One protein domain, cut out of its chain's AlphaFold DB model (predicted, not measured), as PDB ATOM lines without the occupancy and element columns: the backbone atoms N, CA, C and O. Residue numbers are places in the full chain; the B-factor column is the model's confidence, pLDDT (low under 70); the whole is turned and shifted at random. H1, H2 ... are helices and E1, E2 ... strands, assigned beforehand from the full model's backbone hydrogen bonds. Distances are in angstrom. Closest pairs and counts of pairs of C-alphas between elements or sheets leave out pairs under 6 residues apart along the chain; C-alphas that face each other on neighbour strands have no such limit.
ATOM      1  N   SER A   4     320.362 107.561 430.897       66.50
ATOM      2  CA  SER A   4     320.873 108.346 429.769       66.50
ATOM      3  C   SER A   4     320.121 108.032 428.470       66.50
ATOM      4  O   SER A   4     319.629 108.933 427.796       66.50
ATOM      5  N   LYS A   5     319.902 106.743 428.175       67.00
ATOM      6  CA  LYS A   5     319.142 106.310 426.988       67.00
ATOM      7  C   LYS A   5     317.683 106.757 427.026       67.00
ATOM      8  O   LYS A   5     317.132 107.141 426.002       67.00
ATOM      9  N   PHE A   6     317.064 106.736 428.203       59.03
ATOM     10  CA  PHE A   6     315.686 107.194 428.363       59.03
ATOM     11  C   PHE A   6     315.553 108.717 428.247       59.03
ATOM     12  O   PHE A   6     314.606 109.183 427.628       59.03
ATOM     13  N   TYR A   7     316.502 109.491 428.779       61.66
ATOM     14  CA  TYR A   7     316.518 110.945 428.592       61.66
ATOM     15  C   TYR A   7     316.776 111.339 427.134       61.66
ATOM     16  O   TYR A   7     316.084 112.207 426.617       61.66
ATOM     17  N   ASN A   8     317.693 110.658 426.441       65.62
ATOM     18  CA  ASN A   8     317.895 110.873 425.006       65.62
ATOM     19  C   ASN A   8     316.635 110.550 424.203       65.62
ATOM     20  O   ASN A   8     316.267 111.316 423.319       65.62
ATOM     21  N   PHE A   9     315.938 109.470 424.554       62.25
ATOM     22  CA  PHE A   9     314.641 109.150 423.972       62.25
ATOM     23  C   PHE A   9     313.613 110.254 424.236       62.25
ATOM     24  O   PHE A   9     312.996 110.720 423.291       62.25
ATOM     25  N   LEU A  10     313.472 110.747 425.472       56.94
ATOM     26  CA  LEU A  10     312.565 111.860 425.790       56.94
ATOM     27  C   LEU A  10     312.898 113.154 425.025       56.94
ATOM     28  O   LEU A  10     311.984 113.826 424.563       56.94
ATOM     29  N   ASN A  11     314.176 113.470 424.821       62.16
ATOM     30  CA  ASN A  11     314.573 114.642 424.035       62.16
ATOM     31  C   ASN A  11     314.249 114.472 422.542       62.16
ATOM     32  O   ASN A  11     313.776 115.406 421.903       62.16
ATOM     33  N   GLN A  12     314.452 113.272 421.987       62.09
ATOM     34  CA  GLN A  12     314.049 112.955 420.610       62.09
ATOM     35  C   GLN A  12     312.520 112.934 420.450       62.09
ATOM     36  O   GLN A  12     311.987 113.277 419.394       62.09
ATOM     37  N   LEU A  13     311.802 112.560 421.511       59.00
ATOM     38  CA  LEU A  13     310.348 112.638 421.578       59.00
ATOM     39  C   LEU A  13     309.846 114.082 421.612       59.00
ATOM     40  O   LEU A  13     308.828 114.356 420.998       59.00
ATOM     41  N   ASP A  14     310.530 115.006 422.290       55.22
ATOM     42  CA  ASP A  14     310.135 116.421 422.309       55.22
ATOM     43  C   ASP A  14     310.369 117.117 420.956       55.22
ATOM     44  O   ASP A  14     309.633 118.044 420.619       55.22
ATOM     45  N   SER A  15     311.310 116.630 420.135       54.88
ATOM     46  CA  SER A  15     311.437 117.049 418.726       54.88
ATOM     47  C   SER A  15     310.363 116.466 417.799       54.88
ATOM     48  O   SER A  15     310.177 116.964 416.693       54.88
ATOM     49  N   SER A  16     309.645 115.429 418.237       57.69
ATOM     50  CA  SER A  16     308.556 114.809 417.485       57.69
ATOM     51  C   SER A  16     307.218 115.201 418.117       57.69
ATOM     52  O   SER A  16     306.792 114.621 419.119       57.69
ATOM     53  N   ILE A  17     306.531 116.179 417.510       60.16
ATOM     54  CA  ILE A  17     305.184 116.649 417.910       60.16
ATOM     55  C   ILE A  17     304.244 115.449 418.157       60.16
ATOM     56  O   ILE A  17     303.446 115.429 419.096       60.16
ATOM     57  N   LEU A  18     304.434 114.394 417.368       55.38
ATOM     58  CA  LEU A  18     303.809 113.090 417.472       55.38
ATOM     59  C   LEU A  18     303.747 112.455 418.857       55.38
ATOM     60  O   LEU A  18     302.670 112.150 419.375       55.38
ATOM     61  N   LEU A  19     304.903 112.106 419.410       57.16
ATOM     62  CA  LEU A  19     304.952 111.203 420.547       57.16
ATOM     63  C   LEU A  19     304.914 111.964 421.852       57.16
ATOM     64  O   LEU A  19     304.487 111.398 422.854       57.16
ATOM     65  N   SER A  20     305.258 113.249 421.845       58.50
ATOM     66  CA  SER A  20     304.883 114.118 422.948       58.50
ATOM     67  C   SER A  20     303.353 114.091 423.123       58.50
ATOM     68  O   SER A  20     302.889 113.842 424.233       58.50
ATOM     69  N   ASN A  21     302.566 114.162 422.042       59.12
ATOM     70  CA  ASN A  21     301.101 114.081 422.092       59.12
ATOM     71  C   ASN A  21     300.586 112.676 422.438       59.12
ATOM     72  O   ASN A  21     299.708 112.537 423.297       59.12
ATOM     73  N   ILE A  22     301.165 111.628 421.836       58.84
ATOM     74  CA  ILE A  22     300.789 110.225 422.090       58.84
ATOM     75  C   ILE A  22     301.224 109.721 423.481       58.84
ATOM     76  O   ILE A  22     300.651 108.768 424.004       58.84
ATOM     77  N   LEU A  23     302.208 110.345 424.131       56.81
ATOM     78  CA  LEU A  23     302.699 109.901 425.442       56.81
ATOM     79  C   LEU A  23     302.297 110.832 426.598       56.81
ATOM     80  O   LEU A  23     302.137 110.337 427.714       56.81
ATOM     81  N   LYS A  24     302.109 112.145 426.367       57.88
ATOM     82  CA  LYS A  24     301.738 113.123 427.416       57.88
ATOM     83  C   LYS A  24     300.231 113.191 427.682       57.88
ATOM     84  O   LYS A  24     299.845 113.510 428.805       57.88
ATOM     85  N   ARG A  25     299.362 112.880 426.709       54.03
ATOM     86  CA  ARG A  25     297.908 112.826 426.953       54.03
ATOM     87  C   ARG A  25     297.566 111.537 427.711       54.03
ATOM     88  O   ARG A  25     297.581 110.443 427.167       54.03
ATOM     89  N   THR A  26     297.316 111.659 429.009       40.78
ATOM     90  CA  THR A  26     297.060 110.556 429.941       40.78
ATOM     91  C   THR A  26     295.804 109.742 429.589       40.78
ATOM     92  O   THR A  26     294.765 110.292 429.239       40.78
ATOM     93  N   GLU A  27     295.967 108.417 429.674       43.25
ATOM     94  CA  GLU A  27     295.056 107.257 429.827       43.25
ATOM     95  C   GLU A  27     293.598 107.224 429.302       43.25
ATOM     96  O   GLU A  27     293.093 106.118 429.152       43.25
ATOM     97  N   ASN A  28     292.945 108.320 428.895       37.69
ATOM     98  CA  ASN A  28     291.528 108.315 428.486       37.69
ATOM     99  C   ASN A  28     291.197 108.993 427.137       37.69
ATOM    100  O   ASN A  28     290.061 108.878 426.687       37.69
ATOM    101  N   SER A  29     292.137 109.661 426.454       42.00
ATOM    102  CA  SER A  29     291.822 110.469 425.247       42.00
ATOM    103  C   SER A  29     292.191 109.839 423.893       42.00
ATOM    104  O   SER A  29     291.907 110.410 422.847       42.00
ATOM    105  N   PHE A  30     292.759 108.630 423.867       48.44
ATOM    106  CA  PHE A  30     293.230 107.968 422.634       48.44
ATOM    107  C   PHE A  30     292.145 107.337 421.756       48.44
ATOM    108  O   PHE A  30     292.418 106.377 421.028       48.44
ATOM    109  N   GLN A  31     290.906 107.817 421.822       50.19
ATOM    110  CA  GLN A  31     289.842 107.206 421.033       50.19
ATOM    111  C   GLN A  31     289.919 107.564 419.541       50.19
ATOM    112  O   GLN A  31     289.357 106.814 418.745       50.19
ATOM    113  N   ASN A  32     290.681 108.593 419.131       66.25
ATOM    114  CA  ASN A  32     290.760 108.973 417.720       66.25
ATOM    115  C   ASN A  32     292.181 109.333 417.226       66.25
ATOM    116  O   ASN A  32     292.673 110.438 417.427       66.25
ATOM    117  N   VAL A  33     292.845 108.388 416.548       70.44
ATOM    118  CA  VAL A  33     294.172 108.576 415.911       70.44
ATOM    119  C   VAL A  33     294.121 109.644 414.807       70.44
ATOM    120  O   VAL A  33     295.109 110.331 414.571       70.44
ATOM    121  N   GLU A  34     292.960 109.828 414.179       72.81
ATOM    122  CA  GLU A  34     292.740 110.814 413.120       72.81
ATOM    123  C   GLU A  34     292.688 112.249 413.662       72.81
ATOM    124  O   GLU A  34     293.193 113.176 413.036       72.81
ATOM    125  N   GLU A  35     292.175 112.437 414.880       73.56
ATOM    126  CA  GLU A  35     292.225 113.733 415.570       73.56
ATOM    127  C   GLU A  35     293.673 114.142 415.873       73.56
ATOM    128  O   GLU A  35     294.050 115.296 415.676       73.56
ATOM    129  N   ILE A  36     294.502 113.185 416.305       75.00
ATOM    130  CA  ILE A  36     295.933 113.410 416.559       75.00
ATOM    131  C   ILE A  36     296.641 113.792 415.260       75.00
ATOM    132  O   ILE A  36     297.436 114.727 415.249       75.00
ATOM    133  N   TYR A  37     296.333 113.089 414.170       80.94
ATOM    134  CA  TYR A  37     296.880 113.387 412.852       80.94
ATOM    135  C   TYR A  37     296.572 114.819 412.419       80.94
ATOM    136  O   TYR A  37     297.496 115.586 412.162       80.94
ATOM    137  N   ASN A  38     295.294 115.204 412.440       79.12
ATOM    138  CA  ASN A  38     294.865 116.543 412.038       79.12
ATOM    139  C   ASN A  38     295.472 117.634 412.934       79.12
ATOM    140  O   ASN A  38     295.880 118.679 412.435       79.12
ATOM    141  N   ASN A  39     295.576 117.391 414.245       78.50
ATOM    142  CA  ASN A  39     296.213 118.332 415.166       78.50
ATOM    143  C   ASN A  39     297.690 118.540 414.816       78.50
ATOM    144  O   ASN A  39     298.128 119.675 414.645       78.50
ATOM    145  N   ASN A  40     298.434 117.447 414.642       80.38
ATOM    146  CA  ASN A  40     299.853 117.515 414.318       80.38
ATOM    147  C   ASN A  40     300.096 118.182 412.965       80.38
ATOM    148  O   ASN A  40     300.994 119.011 412.871       80.38
ATOM    149  N   LEU A  41     299.275 117.879 411.956       84.75
ATOM    150  CA  LEU A  41     299.355 118.505 410.640       84.75
ATOM    151  C   LEU A  41     299.142 120.024 410.732       84.75
ATOM    152  O   LEU A  41     299.935 120.794 410.197       84.75
ATOM    153  N   CYS A  42     298.116 120.480 411.458       82.38
ATOM    154  CA  CYS A  42     297.873 121.912 411.654       82.38
ATOM    155  C   CYS A  42     299.006 122.610 412.420       82.38
ATOM    156  O   CYS A  42     299.422 123.701 412.037       82.38
ATOM    157  N   VAL A  43     299.517 121.991 413.489       80.56
ATOM    158  CA  VAL A  43     300.659 122.525 414.251       80.56
ATOM    159  C   VAL A  43     301.917 122.562 413.386       80.56
ATOM    160  O   VAL A  43     302.695 123.510 413.476       80.56
ATOM    161  N   TRP A  44     302.123 121.550 412.544       86.19
ATOM    162  CA  TRP A  44     303.248 121.501 411.625       86.19
ATOM    163  C   TRP A  44     303.175 122.621 410.596       86.19
ATOM    164  O   TRP A  44     304.165 123.334 410.460       86.19
ATOM    165  N   TYR A  45     302.021 122.834 409.952       85.56
ATOM    166  CA  TYR A  45     301.848 123.975 409.056       85.56
ATOM    167  C   TYR A  45     302.196 125.268 409.788       85.56
ATOM    168  O   TYR A  45     303.188 125.894 409.446       85.56
ATOM    169  N   PHE A  46     301.505 125.576 410.888       84.94
ATOM    170  CA  PHE A  46     301.757 126.782 411.682       84.94
ATOM    171  C   PHE A  46     303.242 126.998 412.039       84.94
ATOM    172  O   PHE A  46     303.743 128.122 412.019       84.94
ATOM    173  N   ASN A  47     303.977 125.935 412.373       83.44
ATOM    174  CA  ASN A  47     305.386 126.041 412.746       83.44
ATOM    175  C   ASN A  47     306.333 126.287 411.562       83.44
ATOM    176  O   ASN A  47     307.405 126.857 411.783       83.44
ATOM    177  N   ASN A  48     305.947 125.890 410.352       85.56
ATOM    178  CA  ASN A  48     306.766 126.013 409.145       85.56
ATOM    179  C   ASN A  48     306.299 127.143 408.212       85.56
ATOM    180  O   ASN A  48     307.026 127.486 407.292       85.56
ATOM    181  N   SER A  49     305.134 127.748 408.454       87.19
ATOM    182  CA  SER A  49     304.596 128.845 407.645       87.19
ATOM    183  C   SER A  49     305.381 130.153 407.758       87.19
ATOM    184  O   SER A  49     305.746 130.571 408.861       87.19
ATOM    185  N   ASP A  50     305.502 130.858 406.630       87.12
ATOM    186  CA  ASP A  50     306.026 132.229 406.538       87.12
ATOM    187  C   ASP A  50     305.137 133.229 407.293       87.12
ATOM    188  O   ASP A  50     305.619 134.109 408.010       87.12
ATOM    189  N   GLU A  51     303.817 133.076 407.156       85.44
ATOM    190  CA  GLU A  51     302.824 133.915 407.818       85.44
ATOM    191  C   GLU A  51     302.067 133.084 408.840       85.44
ATOM    192  O   GLU A  51     301.465 132.060 408.510       85.44
ATOM    193  N   ARG A  52     302.077 133.537 410.092       86.00
ATOM    194  CA  ARG A  52     301.356 132.883 411.178       86.00
ATOM    195  C   ARG A  52     300.962 133.871 412.260       86.00
ATOM    196  O   ARG A  52     301.721 134.778 412.598       86.00
ATOM    197  N   SER A  53     299.789 133.668 412.834       81.38
ATOM    198  CA  SER A  53     299.288 134.441 413.961       81.38
ATOM    199  C   SER A  53     298.344 133.598 414.806       81.38
ATOM    200  O   SER A  53     297.858 132.544 414.387       81.38
ATOM    201  N   VAL A  54     298.098 134.062 416.025       79.69
ATOM    202  CA  VAL A  54     297.128 133.438 416.914       79.69
ATOM    203  C   VAL A  54     296.112 134.479 417.347       79.69
ATOM    204  O   VAL A  54     296.486 135.590 417.706       79.69
ATOM    205  N   GLU A  55     294.829 134.124 417.326       71.62
ATOM    206  CA  GLU A  55     293.729 135.042 417.664       71.62
ATOM    207  C   GLU A  55     293.658 135.426 419.154       71.62
ATOM    208  O   GLU A  55     292.810 136.220 419.555       71.62
ATOM    209  N   SER A  56     294.523 134.865 420.000       66.00
ATOM    210  CA  SER A  56     294.544 135.133 421.437       66.00
ATOM    211  C   SER A  56     295.965 135.077 421.992       66.00
ATOM    212  O   SER A  56     296.673 134.090 421.791       66.00
ATOM    213  N   ASP A  57     296.329 136.102 422.769       57.50
ATOM    214  CA  ASP A  57     297.624 136.232 423.454       57.50
ATOM    215  C   ASP A  57     297.902 135.110 424.479       57.50
ATOM    216  O   ASP A  57     299.035 134.942 424.928       57.50
ATOM    217  N   GLU A  58     296.895 134.308 424.849       54.97
ATOM    218  CA  GLU A  58     297.050 133.178 425.779       54.97
ATOM    219  C   GLU A  58     297.458 131.865 425.094       54.97
ATOM    220  O   GLU A  58     297.679 130.846 425.759       54.97
ATOM    221  N   PHE A  59     297.562 131.847 423.765       51.34
ATOM    222  CA  PHE A  59     297.959 130.649 423.044       51.34
ATOM    223  C   PHE A  59     299.473 130.610 422.852       51.34
ATOM    224  O   PHE A  59     300.045 131.246 421.970       51.34
ATOM    225  N   VAL A  60     300.122 129.765 423.640       53.38
ATOM    226  CA  VAL A  60     301.462 129.278 423.330       53.38
ATOM    227  C   VAL A  60     301.293 127.818 422.925       53.38
ATOM    228  O   VAL A  60     300.772 127.043 423.735       53.38
ATOM    229  N   PRO A  61     301.711 127.392 421.718       50.47
ATOM    230  CA  PRO A  61     301.868 125.975 421.427       50.47
ATOM    231  C   PRO A  61     303.018 125.444 422.295       50.47
ATOM    232  O   PRO A  61     304.152 125.287 421.857       50.47
ATOM    233  N   VAL A  62     302.748 125.206 423.579       45.12
ATOM    234  CA  VAL A  62     303.715 124.619 424.498       45.12
ATOM    235  C   VAL A  62     303.820 123.147 424.123       45.12
ATOM    236  O   VAL A  62     302.891 122.371 424.344       45.12
ATOM    237  N   ASN A  63     304.961 122.761 423.557       46.41
ATOM    238  CA  ASN A  63     305.307 121.369 423.265       46.41
ATOM    239  C   ASN A  63     304.359 120.650 422.283       46.41
ATOM    240  O   ASN A  63     304.072 119.469 422.474       46.41
ATOM    241  N   GLY A  64     303.873 121.338 421.244       49.16
ATOM    242  CA  GLY A  64     303.195 120.682 420.117       49.16
ATOM    243  C   GLY A  64     301.734 120.271 420.348       49.16
ATOM    244  O   GLY A  64     301.181 119.536 419.537       49.16
ATOM    245  N   VAL A  65     301.086 120.749 421.418       50.84
ATOM    246  CA  VAL A  65     299.648 120.535 421.650       50.84
ATOM    247  C   VAL A  65     298.881 121.828 421.371       50.84
ATOM    248  O   VAL A  65     298.835 122.714 422.224       50.84
ATOM    249  N   ALA A  66     298.187 121.916 420.236       54.25
ATOM    250  CA  ALA A  66     297.129 122.909 420.079       54.25
ATOM    251  C   ALA A  66     295.863 122.374 420.765       54.25
ATOM    252  O   ALA A  66     295.249 121.409 420.306       54.25
ATOM    253  N   LYS A  67     295.481 122.962 421.907       54.31
ATOM    254  CA  LYS A  67     294.173 122.678 422.536       54.31
ATOM    255  C   LYS A  67     293.007 123.208 421.700       54.31
ATOM    256  O   LYS A  67     291.905 122.701 421.842       54.31
ATOM    257  N   ASP A  68     293.271 124.205 420.861       64.94
ATOM    258  CA  ASP A  68     292.250 124.981 420.167       64.94
ATOM    259  C   ASP A  68     292.761 125.362 418.767       64.94
ATOM    260  O   ASP A  68     293.172 126.490 418.503       64.94
ATOM    261  N   ILE A  69     292.838 124.360 417.884       66.81
ATOM    262  CA  ILE A  69     293.439 124.476 416.541       66.81
ATOM    263  C   ILE A  69     292.731 125.556 415.706       66.81
ATOM    264  O   ILE A  69     293.365 126.219 414.896       66.81
ATOM    265  N   GLY A  70     291.434 125.782 415.948       65.62
ATOM    266  CA  GLY A  70     290.633 126.791 415.248       65.62
ATOM    267  C   GLY A  70     291.059 128.244 415.488       65.62
ATOM    268  O   GLY A  70     290.537 129.118 414.815       65.62
ATOM    269  N   LYS A  71     291.993 128.502 416.415       73.94
ATOM    270  CA  LYS A  71     292.560 129.838 416.681       73.94
ATOM    271  C   LYS A  71     293.888 130.092 415.962       73.94
ATOM    272  O   LYS A  71     294.473 131.164 416.125       73.94
ATOM    273  N   LEU A  72     294.401 129.092 415.246       77.56
ATOM    274  CA  LEU A  72     295.640 129.191 414.487       77.56
ATOM    275  C   LEU A  72     295.342 129.729 413.091       77.56
ATOM    276  O   LEU A  72     294.629 129.087 412.321       77.56
ATOM    277  N   ASN A  73     295.954 130.858 412.755       81.38
ATOM    278  CA  ASN A  73     295.942 131.404 411.407       81.38
ATOM    279  C   ASN A  73     297.342 131.253 410.818       81.38
ATOM    280  O   ASN A  73     298.324 131.651 411.445       81.38
ATOM    281  N   PHE A  74     297.451 130.644 409.640       85.81
ATOM    282  CA  PHE A  74     298.735 130.416 408.985       85.81
ATOM    283  C   PHE A  74     298.594 130.296 407.466       85.81
ATOM    284  O   PHE A  74     297.580 129.803 406.965       85.81
ATOM    285  N   SER A  75     299.622 130.723 406.730       84.56
ATOM    286  CA  SER A  75     299.759 130.416 405.303       84.56
ATOM    287  C   SER A  75     300.217 128.967 405.120       84.56
ATOM    288  O   SER A  75     300.841 128.388 406.000       84.56
ATOM    289  N   LYS A  76     299.944 128.337 403.978       86.88
ATOM    290  CA  LYS A  76     300.537 127.028 403.641       86.88
ATOM    291  C   LYS A  76     301.802 127.196 402.803       86.88
ATOM    292  O   LYS A  76     301.985 126.473 401.838       86.88
ATOM    293  N   TYR A  77     302.633 128.182 403.126       87.62
ATOM    294  CA  TYR A  77     303.834 128.482 402.355       87.62
ATOM    295  C   TYR A  77     305.033 128.685 403.270       87.62
ATOM    296  O   TYR A  77     304.881 129.263 404.346       87.62
ATOM    297  N   GLN A  78     306.191 128.215 402.819       90.12
ATOM    298  CA  GLN A  78     307.489 128.447 403.434       90.12
ATOM    299  C   GLN A  78     308.494 128.828 402.353       90.12
ATOM    300  O   GLN A  78     308.654 128.093 401.376       90.12
ATOM    301  N   ASP A  79     309.164 129.967 402.513       88.75
ATOM    302  CA  ASP A  79     310.106 130.514 401.530       88.75
ATOM    303  C   ASP A  79     309.507 130.573 400.105       88.75
ATOM    304  O   ASP A  79     310.188 130.369 399.096       88.75
ATOM    305  N   GLY A  80     308.196 130.831 400.015       84.19
ATOM    306  CA  GLY A  80     307.450 130.871 398.752       84.19
ATOM    307  C   GLY A  80     307.111 129.508 398.126       84.19
ATOM    308  O   GLY A  80     306.531 129.481 397.040       84.19
ATOM    309  N   LEU A  81     307.424 128.388 398.783       87.12
ATOM    310  CA  LEU A  81     307.015 127.038 398.380       87.12
ATOM    311  C   LEU A  81     305.786 126.588 399.166       87.12
ATOM    312  O   LEU A  81     305.695 126.845 400.363       87.12
ATOM    313  N   GLU A  82     304.841 125.918 398.505       90.44
ATOM    314  CA  GLU A  82     303.662 125.372 399.179       90.44
ATOM    315  C   GLU A  82     304.069 124.216 400.100       90.44
ATOM    316  O   GLU A  82     304.708 123.258 399.671       90.44
ATOM    317  N   LEU A  83     303.675 124.311 401.366       88.50
ATOM    318  CA  LEU A  83     303.767 123.232 402.333       88.50
ATOM    319  C   LEU A  83     302.654 122.228 402.045       88.50
ATOM    320  O   LEU A  83     301.471 122.587 402.060       88.50
ATOM    321  N   THR A  84     303.017 120.964 401.850       89.38
ATOM    322  CA  THR A  84     302.057 119.903 401.540       89.38
ATOM    323  C   THR A  84     301.846 118.944 402.710       89.38
ATOM    324  O   THR A  84     302.664 118.821 403.625       89.38
ATOM    325  N   GLU A  85     300.726 118.221 402.677       86.88
ATOM    326  CA  GLU A  85     300.451 117.141 403.629       86.88
ATOM    327  C   GLU A  85     301.484 116.011 403.484       86.88
ATOM    328  O   GLU A  85     301.910 115.429 404.482       86.88
ATOM    329  N   LYS A  86     301.977 115.772 402.262       87.88
ATOM    330  CA  LYS A  86     303.089 114.861 401.986       87.88
ATOM    331  C   LYS A  86     304.376 115.259 402.715       87.88
ATOM    332  O   LYS A  86     304.964 114.405 403.376       87.88
ATOM    333  N   ASP A  87     304.775 116.532 402.661       88.44
ATOM    334  CA  ASP A  87     305.979 117.024 403.353       88.44
ATOM    335  C   ASP A  87     305.891 116.785 404.864       88.44
ATOM    336  O   ASP A  87     306.853 116.340 405.497       88.44
ATOM    337  N   PHE A  88     304.708 117.023 405.445       89.25
ATOM    338  CA  PHE A  88     304.433 116.697 406.841       89.25
ATOM    339  C   PHE A  88     304.613 115.201 407.116       89.25
ATOM    340  O   PHE A  88     305.338 114.831 408.042       89.25
ATOM    341  N   ILE A  89     303.965 114.337 406.329       87.06
ATOM    342  CA  ILE A  89     303.994 112.888 406.544       87.06
ATOM    343  C   ILE A  89     305.426 112.347 406.445       87.06
ATOM    344  O   ILE A  89     305.845 111.566 407.301       87.06
ATOM    345  N   GLU A  90     306.187 112.751 405.425       86.19
ATOM    346  CA  GLU A  90     307.572 112.309 405.223       86.19
ATOM    347  C   GLU A  90     308.480 112.754 406.376       86.19
ATOM    348  O   GLU A  90     309.280 111.963 406.894       86.19
ATOM    349  N   ASN A  91     308.312 113.996 406.832       85.31
ATOM    350  CA  ASN A  91     309.016 114.534 407.990       85.31
ATOM    351  C   ASN A  91     308.676 113.747 409.270       85.31
ATOM    352  O   ASN A  91     309.567 113.321 410.011       85.31
ATOM    353  N   GLU A  92     307.394 113.467 409.496       83.31
ATOM    354  CA  GLU A  92     306.923 112.732 410.668       83.31
ATOM    355  C   GLU A  92     307.442 111.282 410.671       83.31
ATOM    356  O   GLU A  92     307.978 110.815 411.679       83.31
ATOM    357  N   LEU A  93     307.387 110.578 409.534       83.38
ATOM    358  CA  LEU A  93     307.954 109.232 409.386       83.38
ATOM    359  C   LEU A  93     309.472 109.215 409.626       83.38
ATOM    360  O   LEU A  93     309.973 108.330 410.325       83.38
ATOM    361  N   SER A  94     310.200 110.207 409.102       83.38
ATOM    362  CA  SER A  94     311.645 110.359 409.315       83.38
ATOM    363  C   SER A  94     311.991 110.556 410.792       83.38
ATOM    364  O   SER A  94     312.963 109.978 411.291       83.38
ATOM    365  N   HIS A  95     311.184 111.322 411.531       79.81
ATOM    366  CA  HIS A  95     311.345 111.465 412.975       79.81
ATOM    367  C   HIS A  95     311.055 110.166 413.722       79.81
ATOM    368  O   HIS A  95     311.864 109.761 414.555       79.81
ATOM    369  N   ILE A  96     309.957 109.479 413.397       80.12
ATOM    370  CA  ILE A  96     309.599 108.200 414.023       80.12
ATOM    371  C   ILE A  96     310.702 107.157 413.822       80.12
ATOM    372  O   ILE A  96     311.047 106.447 414.766       80.12
ATOM    373  N   ALA A  97     311.281 107.079 412.622       79.06
ATOM    374  CA  ALA A  97     312.327 106.112 412.292       79.06
ATOM    375  C   ALA A  97     313.599 106.276 413.143       79.06
ATOM    376  O   ALA A  97     314.328 105.310 413.363       79.06
ATOM    377  N   LYS A  98     313.861 107.485 413.658       79.75
ATOM    378  CA  LYS A  98     315.005 107.778 414.540       79.75
ATOM    379  C   LYS A  98     314.761 107.359 415.992       79.75
ATOM    380  O   LYS A  98     315.691 107.406 416.797       79.75
ATOM    381  N   LEU A  99     313.534 106.973 416.345       75.88
ATOM    382  CA  LEU A  99     313.139 106.687 417.718       75.88
ATOM    383  C   LEU A  99     313.282 105.207 418.047       75.88
ATOM    384  O   LEU A  99     312.781 104.325 417.350       75.88
ATOM    385  N   ASP A 100     313.890 104.929 419.197       76.56
ATOM    386  CA  ASP A 100     313.934 103.576 419.740       76.56
ATOM    387  C   ASP A 100     312.603 103.230 420.434       76.56
ATOM    388  O   ASP A 100     312.435 103.357 421.651       76.56
ATOM    389  N   LEU A 101     311.634 102.754 419.646       74.19
ATOM    390  CA  LEU A 101     310.312 102.334 420.132       74.19
ATOM    391  C   LEU A 101     310.371 101.159 421.127       74.19
ATOM    392  O   LEU A 101     309.373 100.865 421.799       74.19
ATOM    393  N   SER A 102     311.516 100.479 421.266       73.94
ATOM    394  CA  SER A 102     311.692  99.431 422.276       73.94
ATOM    395  C   SER A 102     311.625  99.992 423.702       73.94
ATOM    396  O   SER A 102     311.183  99.285 424.614       73.94
ATOM    397  N   LEU A 103     311.948 101.279 423.875       74.00
ATOM    398  CA  LEU A 103     311.931 101.997 425.152       74.00
ATOM    399  C   LEU A 103     310.513 102.283 425.672       74.00
ATOM    400  O   LEU A 103     310.333 102.571 426.860       74.00
ATOM    401  N   LEU A 104     309.485 102.137 424.829       69.62
ATOM    402  CA  LEU A 104     308.086 102.218 425.243       69.62
ATOM    403  C   LEU A 104     307.713 100.998 426.096       69.62
ATOM    404  O   LEU A 104     307.557  99.886 425.596       69.62
ATOM    405  N   LYS A 105     307.531 101.192 427.405       70.12
ATOM    406  CA  LYS A 105     307.246 100.082 428.335       70.12
ATOM    407  C   LYS A 105     305.809  99.569 428.276       70.12
ATOM    408  O   LYS A 105     305.586  98.388 428.527       70.12
ATOM    409  N   LYS A 106     304.828 100.431 427.972       69.12
ATOM    410  CA  LYS A 106     303.415 100.025 427.919       69.12
ATOM    411  C   LYS A 106     303.064  99.497 426.516       69.12
ATOM    412  O   LYS A 106     303.224 100.236 425.542       69.12
ATOM    413  N   PRO A 107     302.526  98.266 426.388       66.88
ATOM    414  CA  PRO A 107     302.082  97.718 425.101       66.88
ATOM    415  C   PRO A 107     301.024  98.575 424.390       66.88
ATOM    416  O   PRO A 107     300.993  98.632 423.162       66.88
ATOM    417  N   SER A 108     300.182  99.280 425.151       62.78
ATOM    418  CA  SER A 108     299.175 100.203 424.616       62.78
ATOM    419  C   SER A 108     299.792 101.342 423.801       62.78
ATOM    420  O   SER A 108     299.274 101.657 422.732       62.78
ATOM    421  N   TYR A 109     300.924 101.898 424.242       67.88
ATOM    422  CA  TYR A 109     301.623 102.958 423.512       67.88
ATOM    423  C   TYR A 109     302.206 102.439 422.202       67.88
ATOM    424  O   TYR A 109     301.996 103.051 421.162       67.88
ATOM    425  N   LYS A 110     302.831 101.254 422.209       69.56
ATOM    426  CA  LYS A 110     303.317 100.625 420.969       69.56
ATOM    427  C   LYS A 110     302.189 100.426 419.956       69.56
ATOM    428  O   LYS A 110     302.361 100.715 418.776       69.56
ATOM    429  N   LYS A 111     301.014  99.985 420.419       69.75
ATOM    430  CA  LYS A 111     299.829  99.805 419.570       69.75
ATOM    431  C   LYS A 111     299.335 101.126 418.971       69.75
ATOM    432  O   LYS A 111     298.943 101.145 417.810       69.75
ATOM    433  N   GLN A 112     299.332 102.210 419.742       69.94
ATOM    434  CA  GLN A 112     298.903 103.531 419.268       69.94
ATOM    435  C   GLN A 112     299.880 104.122 418.253       69.94
ATOM    436  O   GLN A 112     299.447 104.578 417.201       69.94
ATOM    437  N   VAL A 113     301.184 104.027 418.524       74.88
ATOM    438  CA  VAL A 113     302.232 104.456 417.589       74.88
ATOM    439  C   VAL A 113     302.120 103.689 416.275       74.88
ATOM    440  O   VAL A 113     302.097 104.300 415.215       74.88
ATOM    441  N   LYS A 114     301.929 102.364 416.333       75.75
ATOM    442  CA  LYS A 114     301.723 101.545 415.132       75.75
ATOM    443  C   LYS A 114     300.473 101.958 414.347       75.75
ATOM    444  O   LYS A 114     300.534 102.100 413.133       75.75
ATOM    445  N   LYS A 115     299.345 102.197 415.027       74.19
ATOM    446  CA  LYS A 115     298.121 102.697 414.372       74.19
ATOM    447  C   LYS A 115     298.347 104.032 413.664       74.19
ATOM    448  O   LYS A 115     297.801 104.234 412.588       74.19
ATOM    449  N   TYR A 116     299.124 104.923 414.271       78.75
ATOM    450  CA  TYR A 116     299.431 106.219 413.686       78.75
ATOM    451  C   TYR A 116     300.365 106.102 412.476       78.75
ATOM    452  O   TYR A 116     300.069 106.672 411.436       78.75
ATOM    453  N   ILE A 117     301.439 105.309 412.573       78.31
ATOM    454  CA  ILE A 117     302.330 105.017 411.435       78.31
ATOM    455  C   ILE A 117     301.520 104.478 410.248       78.31
ATOM    456  O   ILE A 117     301.676 104.936 409.121       78.31
ATOM    457  N   ASN A 118     300.588 103.557 410.507       75.94
ATOM    458  CA  ASN A 118     299.722 103.019 409.460       75.94
ATOM    459  C   ASN A 118     298.811 104.093 408.841       75.94
ATOM    460  O   ASN A 118     298.571 104.061 407.635       75.94
ATOM    461  N   LEU A 119     298.318 105.044 409.645       79.19
ATOM    462  CA  LEU A 119     297.536 106.180 409.153       79.19
ATOM    463  C   LEU A 119     298.385 107.091 408.253       79.19
ATOM    464  O   LEU A 119     297.948 107.404 407.149       79.19
ATOM    465  N   LEU A 120     299.602 107.447 408.672       82.00
ATOM    466  CA  LEU A 120     300.545 108.230 407.864       82.00
ATOM    467  C   LEU A 120     300.773 107.588 406.492       82.00
ATOM    468  O   LEU A 120     300.586 108.227 405.459       82.00
ATOM    469  N   HIS A 121     301.094 106.293 406.477       78.31
ATOM    470  CA  HIS A 121     301.271 105.554 405.230       78.31
ATOM    471  C   HIS A 121     299.992 105.496 404.389       78.31
ATOM    472  O   HIS A 121     300.084 105.526 403.166       78.31
ATOM    473  N   SER A 122     298.799 105.425 404.994       75.31
ATOM    474  CA  SER A 122     297.554 105.507 404.219       75.31
ATOM    475  C   SER A 122     297.341 106.874 403.570       75.31
ATOM    476  O   SER A 122     296.963 106.908 402.408       75.31
ATOM    477  N   LYS A 123     297.653 107.972 404.268       80.31
ATOM    478  CA  LYS A 123     297.472 109.338 403.759       80.31
ATOM    479  C   LYS A 123     298.436 109.664 402.621       80.31
ATOM    480  O   LYS A 123     298.016 110.232 401.621       80.31
ATOM    481  N   LEU A 124     299.683 109.196 402.712       75.75
ATOM    482  CA  LEU A 124     300.666 109.336 401.632       75.75
ATOM    483  C   LEU A 124     300.187 108.674 400.323       75.75
ATOM    484  O   LEU A 124     300.484 109.154 399.237       75.75
ATOM    485  N   ARG A 125     299.416 107.581 400.440       66.38
ATOM    486  CA  ARG A 125     298.859 106.828 399.305       66.38
ATOM    487  C   ARG A 125     297.578 107.436 398.724       66.38
ATOM    488  O   ARG A 125     297.240 107.105 397.595       66.38
ATOM    489  N   ASP A 126     296.876 108.292 399.471       59.12
ATOM    490  CA  ASP A 126     295.677 108.995 398.989       59.12
ATOM    491  C   ASP A 126     296.037 110.273 398.195       59.12
ATOM    492  O   ASP A 126     295.330 110.616 397.245       59.12
ATOM    493  N   ASP A 127     297.147 110.945 398.542       44.94
ATOM    494  CA  ASP A 127     297.685 112.121 397.819       44.94
ATOM    495  C   ASP A 127     298.363 111.727 396.491       44.94
ATOM    496  O   ASP A 127     298.366 112.473 395.508       44.94
ATOM    497  N   GLU A 128     298.854 110.492 396.411       42.25
ATOM    498  CA  GLU A 128     299.209 109.847 395.156       42.25
ATOM    499  C   GLU A 128     297.948 109.318 394.452       42.25
ATOM    500  O   GLU A 128     297.719 108.114 394.350       42.25
TER     501      GLU A 128
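Overview. This is residues 4 to 128 of the 228 residues of an uncharacterized protein of Gramella sabulilitoris (UniProt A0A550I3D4). A small two-stranded hairpin, E1 and E2, sits by the last residues of H3, the helix in the middle of a cluster in which H2, the helical hairpin H4 and H5, and H3 pack together partly side by side and partly crossed. H1 turns off from H2 at a corner, away from the strand hairpin, and a long stretch without a named element, residues 55 to 71, joins the two strands. The printed part has 125 residues with five named helices and two named strands, in the order H1 H2 H3 E1 E2 H4 H5; the sheet, E1 - E2, is antiparallel and the class is mostly helix. The whole is compact, with a radius of gyration of the C-alphas of 14.9 A and spans of 40 by 38 by 30 A.

Along the chain. E1 is residues 52 to 54 and E2 residues 72 to 74. H3, residues 33 to 48, is 22.5 A long and ends at C-alpha 48 at (306.766, 126.013, 409.145). H2 is residues 17 to 24, and H1, residues 4 to 14, is 15.4 A long and begins at C-alpha 4 at (320.873, 108.346, 429.769). H4, residues 85 to 97, measures 18.4 A. H5, residues 107 to 127, measures 31.2 A and ends at C-alpha 127 at (297.685, 112.121, 397.819).

Arrangement. E1 and E2 form an antiparallel hairpin, with N 53 and O 73 2.9 A apart and N 73 and O 53 3.0 A apart, both within hydrogen-bond range. The closest C-alphas of H3 and E2 are those of Phe 46 and Phe 74, 5.4 A apart. H3 and H5 touch at a steep tilt of 66 degrees, through residues 33 to 37 of H3 and 112 to 119 of H5; the closest C-alphas, of Val 33 and Tyr 116, are 6.2 A apart. H3 and H4 only just touch, with 3 pairs of C-alphas within 8 A, the closest those of Leu 41 and Phe 88 at 6.6 A, and are about perpendicular at 76 degrees. H4 and H5 form a helical hairpin and touch, opposite ways, at a shallow tilt of 33 degrees, only just short of steep; their closest C-alphas, of Ile 89 and Leu 120, are 5.9 A apart. H2 touches H3, closest at the C-alphas of Ile 17 and Asn 40, 6.5 A. H2 also touches H5, closest at Leu 23 and Tyr 109, whose C-alphas are 7.3 A apart. H1 and H2 only just touch, only at the corner, with 3 pairs of C-alphas within 8 A, the closest those of Leu 13 and Leu 19 at 5.7 A. In H1, H2, H3, H4 and H5 every O i to N i+4 pair is within hydrogen-bond range.

Size, cuts and confidence. The two C-alphas farthest apart, of Gly 80 and Lys 105, are 42.7 A apart. The printed part has no cut, and the link from E1 to E2 is long, with 17 residues. Mean pLDDT of the printed part is 70.7; 56 residues are under 70, among them 4 to 32 and 56 to 70.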